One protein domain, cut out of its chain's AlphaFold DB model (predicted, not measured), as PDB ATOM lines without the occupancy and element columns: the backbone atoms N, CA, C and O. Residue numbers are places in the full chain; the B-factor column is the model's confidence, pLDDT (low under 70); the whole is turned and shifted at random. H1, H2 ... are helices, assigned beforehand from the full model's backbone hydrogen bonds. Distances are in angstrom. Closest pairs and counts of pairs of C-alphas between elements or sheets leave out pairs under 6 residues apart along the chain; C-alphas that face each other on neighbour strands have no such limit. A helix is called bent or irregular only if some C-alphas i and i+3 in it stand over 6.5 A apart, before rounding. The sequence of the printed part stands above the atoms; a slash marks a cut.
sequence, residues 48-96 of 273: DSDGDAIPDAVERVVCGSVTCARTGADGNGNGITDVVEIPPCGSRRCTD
ATOM      1  N   ASP A  48      13.219 -23.433  37.013       91.94
ATOM      2  CA  ASP A  48      14.180 -22.473  37.581       91.94
ATOM      3  C   ASP A  48      13.387 -21.357  38.291       91.94
ATOM      4  O   ASP A  48      12.895 -20.405  37.672       91.94
ATOM      5  N   SER A  49      13.159 -21.540  39.594       93.94
ATOM      6  CA  SER A  49      12.214 -20.736  40.376       93.94
ATOM      7  C   SER A  49      12.648 -19.286  40.601       93.94
ATOM      8  O   SER A  49      11.777 -18.423  40.768       93.94
ATOM      9  N   ASP A  50      13.950 -18.996  40.643       92.25
ATOM     10  CA  ASP A  50      14.481 -17.637  40.799       92.25
ATOM     11  C   ASP A  50      15.137 -17.065  39.534       92.25
ATOM     12  O   ASP A  50      15.433 -15.865  39.500       92.25
ATOM     13  N   GLY A  51      15.230 -17.852  38.461       91.12
ATOM     14  CA  GLY A  51      15.690 -17.395  37.155       91.12
ATOM     15  C   GLY A  51      17.191 -17.129  37.121       91.12
ATOM     16  O   GLY A  51      17.628 -16.254  36.364       91.12
ATOM     17  N   ASP A  52      17.967 -17.811  37.969       89.06
ATOM     18  CA  ASP A  52      19.419 -17.654  38.067       89.06
ATOM     19  C   ASP A  52      20.209 -18.621  37.159       89.06
ATOM     20  O   ASP A  52      21.446 -18.635  37.169       89.06
ATOM     21  N   ALA A  53      19.485 -19.355  36.304       88.06
ATOM     22  CA  ALA A  53      19.974 -20.379  35.390       88.06
ATOM     23  C   ALA A  53      20.507 -21.649  36.078       88.06
ATOM     24  O   ALA A  53      21.153 -22.474  35.423       88.06
ATOM     25  N   ILE A  54      20.223 -21.847  37.369       89.81
ATOM     26  CA  ILE A  54      20.432 -23.113  38.068       89.81
ATOM     27  C   ILE A  54      19.076 -23.817  38.206       89.81
ATOM     28  O   ILE A  54      18.180 -23.316  38.873       89.81
ATOM     29  N   PRO A  55      18.896 -25.022  37.637       92.25
ATOM     30  CA  PRO A  55      17.625 -25.726  37.770       92.25
ATOM     31  C   PRO A  55      17.296 -26.078  39.231       92.25
ATOM     32  O   PRO A  55      18.140 -26.637  39.936       92.25
ATOM     33  N   ASP A  56      16.029 -25.938  39.629       93.12
ATOM     34  CA  ASP A  56      15.445 -26.314  40.930       93.12
ATOM     35  C   ASP A  56      15.933 -27.681  41.455       93.12
ATOM     36  O   ASP A  56      16.051 -27.943  42.659       93.12
ATOM     37  N   ALA A  57      16.115 -28.635  40.534       92.69
ATOM     38  CA  ALA A  57      16.575 -29.981  40.843       92.69
ATOM     39  C   ALA A  57      18.031 -29.997  41.333       92.69
ATOM     40  O   ALA A  57      18.334 -30.715  42.286       92.69
ATOM     41  N   VAL A  58      18.900 -29.197  40.713       92.31
ATOM     42  CA  VAL A  58      20.300 -29.020  41.113       92.31
ATOM     43  C   VAL A  58      20.360 -28.313  42.459       92.31
ATOM     44  O   VAL A  58      21.058 -28.772  43.361       92.31
ATOM     45  N   GLU A  59      19.569 -27.265  42.662       94.81
ATOM     46  CA  GLU A  59      19.585 -26.511  43.917       94.81
ATOM     47  C   GLU A  59      19.163 -27.341  45.134       94.81
ATOM     48  O   GLU A  59      19.803 -27.297  46.191       94.81
ATOM     49  N   ARG A  60      18.139 -28.191  44.978       95.00
ATOM     50  CA  ARG A  60      17.744 -29.137  46.033       95.00
ATOM     51  C   ARG A  60      18.887 -30.066  46.432       95.00
ATOM     52  O   ARG A  60      18.998 -30.397  47.610       95.00
ATOM     53  N   VAL A  61      19.725 -30.474  45.482       93.75
ATOM     54  CA  VAL A  61      20.896 -31.323  45.743       93.75
ATOM     55  C   VAL A  61      22.035 -30.523  46.381       93.75
ATOM     56  O   VAL A  61      22.673 -31.002  47.315       93.75
ATOM     57  N   VAL A  62      22.268 -29.297  45.914       92.75
ATOM     58  CA  VAL A  62      23.385 -28.435  46.331       92.75
ATOM     59  C   VAL A  62      23.183 -27.856  47.733       92.75
ATOM     60  O   VAL A  62      24.121 -27.815  48.532       92.75
ATOM     61  N   CYS A  63      21.973 -27.393  48.050       92.25
ATOM     62  CA  CYS A  63      21.707 -26.620  49.267       92.25
ATOM     63  C   CYS A  63      20.322 -26.853  49.895       92.25
ATOM     64  O   CYS A  63      20.040 -26.303  50.960       92.25
ATOM     65  N   GLY A  64      19.478 -27.704  49.302       93.25
ATOM     66  CA  GLY A  64      18.247 -28.198  49.933       93.25
ATOM     67  C   GLY A  64      16.991 -27.348  49.716       93.25
ATOM     68  O   GLY A  64      15.938 -27.687  50.257       93.25
ATOM     69  N   SER A  65      17.062 -26.277  48.924       94.62
ATOM     70  CA  SER A  65      15.901 -25.477  48.503       94.62
ATOM     71  C   SER A  65      15.999 -25.124  47.016       94.62
ATOM     72  O   SER A  65      16.983 -25.490  46.393       94.62
ATOM     73  N   VAL A  66      14.981 -24.464  46.463       95.19
ATOM     74  CA  VAL A  66      14.842 -24.147  45.023       95.19
ATOM     75  C   VAL A  66      15.224 -22.704  44.667       95.19
ATOM     76  O   VAL A  66      14.672 -22.157  43.732       95.19
ATOM     77  N   THR A  67      16.005 -22.032  45.517       94.81
ATOM     78  CA  THR A  67      16.494 -20.650  45.260       94.81
ATOM     79  C   THR A  67      17.795 -20.352  46.033       94.81
ATOM     80  O   THR A  67      18.071 -19.225  46.455       94.81
ATOM     81  N   CYS A  68      18.515 -21.398  46.455       93.50
ATOM     82  CA  CYS A  68      19.615 -21.256  47.425       93.50
ATOM     83  C   CYS A  68      20.997 -21.428  46.824       93.50
ATOM     84  O   CYS A  68      21.981 -21.078  47.494       93.50
ATOM     85  N   ALA A  69      21.092 -22.011  45.629       93.56
ATOM     86  CA  ALA A  69      22.376 -22.103  44.972       93.56
ATOM     87  C   ALA A  69      22.745 -20.712  44.449       93.56
ATOM     88  O   ALA A  69      21.947 -19.783  44.456       93.56
ATOM     89  N   ARG A  70      24.013 -20.527  44.100       91.44
ATOM     90  CA  ARG A  70      24.437 -19.319  43.400       91.44
ATOM     91  C   ARG A  70      25.420 -19.708  42.335       91.44
ATOM     92  O   ARG A  70      26.357 -20.467  42.604       91.44
ATOM     93  N   THR A  71      25.263 -19.108  41.167       86.00
ATOM     94  CA  THR A  71      26.244 -19.214  40.098       86.00
ATOM     95  C   THR A  71      27.606 -18.758  40.630       86.00
ATOM     96  O   THR A  71      27.728 -17.691  41.235       86.00
ATOM     97  N   GLY A  72      28.640 -19.584  40.462       87.31
ATOM     98  CA  GLY A  72      29.997 -19.247  40.905       87.31
ATOM     99  C   GLY A  72      30.307 -19.498  42.386       87.31
ATOM    100  O   GLY A  72      31.431 -19.227  42.803       87.31
ATOM    101  N   ALA A  73      29.368 -19.998  43.200       92.00
ATOM    102  CA  ALA A  73      29.691 -20.393  44.571       92.00
ATOM    103  C   ALA A  73      30.712 -21.539  44.559       92.00
ATOM    104  O   ALA A  73      30.430 -22.589  44.002       92.00
ATOM    105  N   ASP A  74      31.869 -21.336  45.180       91.94
ATOM    106  CA  ASP A  74      32.928 -22.335  45.352       91.94
ATOM    107  C   ASP A  74      33.271 -22.387  46.846       91.94
ATOM    108  O   ASP A  74      34.009 -21.555  47.385       91.94
ATOM    109  N   GLY A  75      32.634 -23.313  47.560       89.81
ATOM    110  CA  GLY A  75      32.725 -23.392  49.010       89.81
ATOM    111  C   GLY A  75      34.056 -23.942  49.524       89.81
ATOM    112  O   GLY A  75      34.324 -23.815  50.724       89.81
ATOM    113  N   ASN A  76      34.867 -24.572  48.668       89.44
ATOM    114  CA  ASN A  76      36.151 -25.164  49.048       89.44
ATOM    115  C   ASN A  76      37.368 -24.390  48.496       89.44
ATOM    116  O   ASN A  76      38.478 -24.591  48.997       89.44
ATOM    117  N   GLY A  77      37.160 -23.484  47.538       89.75
ATOM    118  CA  GLY A  77      38.180 -22.648  46.915       89.75
ATOM    119  C   GLY A  77      39.091 -23.385  45.930       89.75
ATOM    120  O   GLY A  77      40.235 -22.957  45.746       89.75
ATOM    121  N   ASN A  78      38.664 -24.512  45.356       85.69
ATOM    122  CA  ASN A  78      39.459 -25.289  44.401       85.69
ATOM    123  C   ASN A  78      39.291 -24.814  42.947       85.69
ATOM    124  O   ASN A  78      40.005 -25.313  42.073       85.69
ATOM    125  N   GLY A  79      38.414 -23.838  42.699       86.25
ATOM    126  CA  GLY A  79      38.110 -23.294  41.380       86.25
ATOM    127  C   GLY A  79      36.971 -24.008  40.651       86.25
ATOM    128  O   GLY A  79      36.709 -23.666  39.500       86.25
ATOM    129  N   ILE A  80      36.297 -24.972  41.283       86.81
ATOM    130  CA  ILE A  80      35.104 -25.637  40.758       86.81
ATOM    131  C   ILE A  80      33.915 -25.263  41.635       86.81
ATOM    132  O   ILE A  80      33.983 -25.275  42.857       86.81
ATOM    133  N   THR A  81      32.808 -24.902  40.998       90.06
ATOM    134  CA  THR A  81      31.629 -24.417  41.715       90.06
ATOM    135  C   THR A  81      30.853 -25.553  42.383       90.06
ATOM    136  O   THR A  81      30.744 -26.653  41.842       90.06
ATOM    137  N   ASP A  82      30.218 -25.264  43.518       90.50
ATOM    138  CA  ASP A  82      29.372 -26.179  44.288       90.50
ATOM    139  C   ASP A  82      28.288 -26.843  43.409       90.50
ATOM    140  O   ASP A  82      27.945 -28.007  43.628       90.50
ATOM    141  N   VAL A  83      27.762 -26.125  42.406       89.38
ATOM    142  CA  VAL A  83      26.748 -26.635  41.460       89.38
ATOM    143  C   VAL A  83      27.286 -27.695  40.500       89.38
ATOM    144  O   VAL A  83      26.512 -28.509  40.010       89.38
ATOM    145  N   VAL A  84      28.600 -27.727  40.275       86.25
ATOM    146  CA  VAL A  84      29.288 -28.778  39.512       86.25
ATOM    147  C   VAL A  84      29.783 -29.886  40.446       86.25
ATOM    148  O   VAL A  84      29.724 -31.061  40.093       86.25
ATOM    149  N   GLU A  85      30.250 -29.547  41.652       88.44
ATOM    150  CA  GLU A  85      30.851 -30.520  42.573       88.44
ATOM    151  C   GLU A  85      29.841 -31.427  43.276       88.44
ATOM    152  O   GLU A  85      30.058 -32.632  43.397       88.44
ATOM    153  N   ILE A  86      28.750 -30.866  43.799       88.81
ATOM    154  CA  ILE A  86      27.860 -31.609  44.697       88.81
ATOM    155  C   ILE A  86      27.006 -32.648  43.952       88.81
ATOM    156  O   ILE A  86      26.924 -33.771  44.456       88.81
ATOM    157  N   PRO A  87      26.393 -32.373  42.782       86.44
ATOM    158  CA  PRO A  87      25.542 -33.354  42.105       86.44
ATOM    159  C   PRO A  87      26.170 -34.734  41.819       86.44
ATOM    160  O   PRO A  87      25.505 -35.733  42.098       86.44
ATOM    161  N   PRO A  88      27.419 -34.857  41.325       77.56
ATOM    162  CA  PRO A  88      27.983 -36.161  40.962       77.56
ATOM    163  C   PRO A  88      28.371 -37.053  42.155       77.56
ATOM    164  O   PRO A  88      28.554 -38.257  41.981       77.56
ATOM    165  N   CYS A  89      28.548 -36.502  43.360       78.19
ATOM    166  CA  CYS A  89      29.182 -37.240  44.467       78.19
ATOM    167  C   CYS A  89      28.687 -36.868  45.880       78.19
ATOM    168  O   CYS A  89      29.133 -37.459  46.866       78.19
ATOM    169  N   GLY A  90      27.828 -35.853  46.002       84.12
ATOM    170  CA  GLY A  90      27.258 -35.366  47.259       84.12
ATOM    171  C   GLY A  90      28.185 -34.523  48.142       84.12
ATOM    172  O   GLY A  90      27.870 -34.330  49.316       84.12
ATOM    173  N   SER A  91      29.330 -34.031  47.650       87.88
ATOM    174  CA  SER A  91      30.248 -33.225  48.470       87.88
ATOM    175  C   SER A  91      31.022 -32.175  47.677       87.88
ATOM    176  O   SER A  91      31.474 -32.441  46.572       87.88
ATOM    177  N   ARG A  92      31.304 -31.034  48.313       88.62
ATOM    178  CA  ARG A  92      32.178 -29.959  47.803       88.62
ATOM    179  C   ARG A  92      33.665 -30.319  47.828       88.62
ATOM    180  O   ARG A  92      34.470 -29.518  48.272       88.62
ATOM    181  N   ARG A  93      34.049 -31.581  47.656       84.75
ATOM    182  CA  ARG A  93      35.459 -32.031  47.776       84.75
ATOM    183  C   ARG A  93      35.786 -33.239  46.915       84.75
ATOM    184  O   ARG A  93      36.923 -33.698  46.931       84.75
ATOM    185  N   CYS A  94      34.798 -33.812  46.241       77.94
ATOM    186  CA  CYS A  94      35.023 -34.996  45.421       77.94
ATOM    187  C   CYS A  94      35.610 -34.663  44.051       77.94
ATOM    188  O   CYS A  94      36.033 -35.566  43.334       77.94
ATOM    189  N   THR A  95      35.599 -33.384  43.699       83.88
ATOM    190  CA  THR A  95      36.072 -32.868  42.434       83.88
ATOM    191  C   THR A  95      37.417 -32.214  42.709       83.88
ATOM    192  O   THR A  95      37.514 -31.283  43.502       83.88
ATOM    193  N   ASP A  96      38.482 -32.736  42.114       85.00
ATOM    194  CA  ASP A  96      39.788 -32.084  42.108       85.00
ATOM    195  C   ASP A  96      40.126 -31.781  40.646       85.00
ATOM    196  O   ASP A  96      40.263 -32.725  39.865       85.00
TER     197      ASP A  96
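AT A GLANCE: This is residues 48 to 96 of the 273 residues of an uncharacterized protein of Microbacterium testaceum (UniProt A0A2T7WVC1). Little regular structure is here: two short helices, H2 and H1, meet about at right angles, the end of H1 at the middle of H2, and the long loop 63 to 81 arches past them from one to the other. The two ends of the printed part lie toward opposite ends of the long axis. The printed part has 49 residues with two named helices, H1 then H2, and no named strand; the class is all helix, with only 15 residues in named elements. It is compact, with a radius of gyration of the C-alphas of 10.1 A, and elongated, spanning 30 by 17 by 12 A.

IN THESE COORDINATES: Find C-alpha 82 at (29.372, -26.179, 44.288); from there H2, residues 82 to 89, runs 11.1 A to C-alpha 89 at (29.182, -37.240, 44.467). H2 is irregular, but only just: C-alphas 85 and 88 are 6.53 A apart. Look back to C-alpha 56 at (15.445, -26.314, 40.930), where H1, residues 56 to 62, begins its 9.8 A.

HOW THE PARTS SIT: H2 and H1 touch, about perpendicular at 77 degrees; their closest C-alphas, Val 62 and Ile 86, are 5.7 A apart. In H1 every O i to N i+4 pair is within hydrogen-bond range; in H2, 1 of 4 is, beside 2 of 5 O i to N i+3 pairs.

THE WHOLE: The farthest C-alphas, Ser 49 and Asp 96, are 29.9 A apart. The link from H1 to H2 is long, 19 residues. The printed part has no cut, and no printed residue is under 70 in pLDDT.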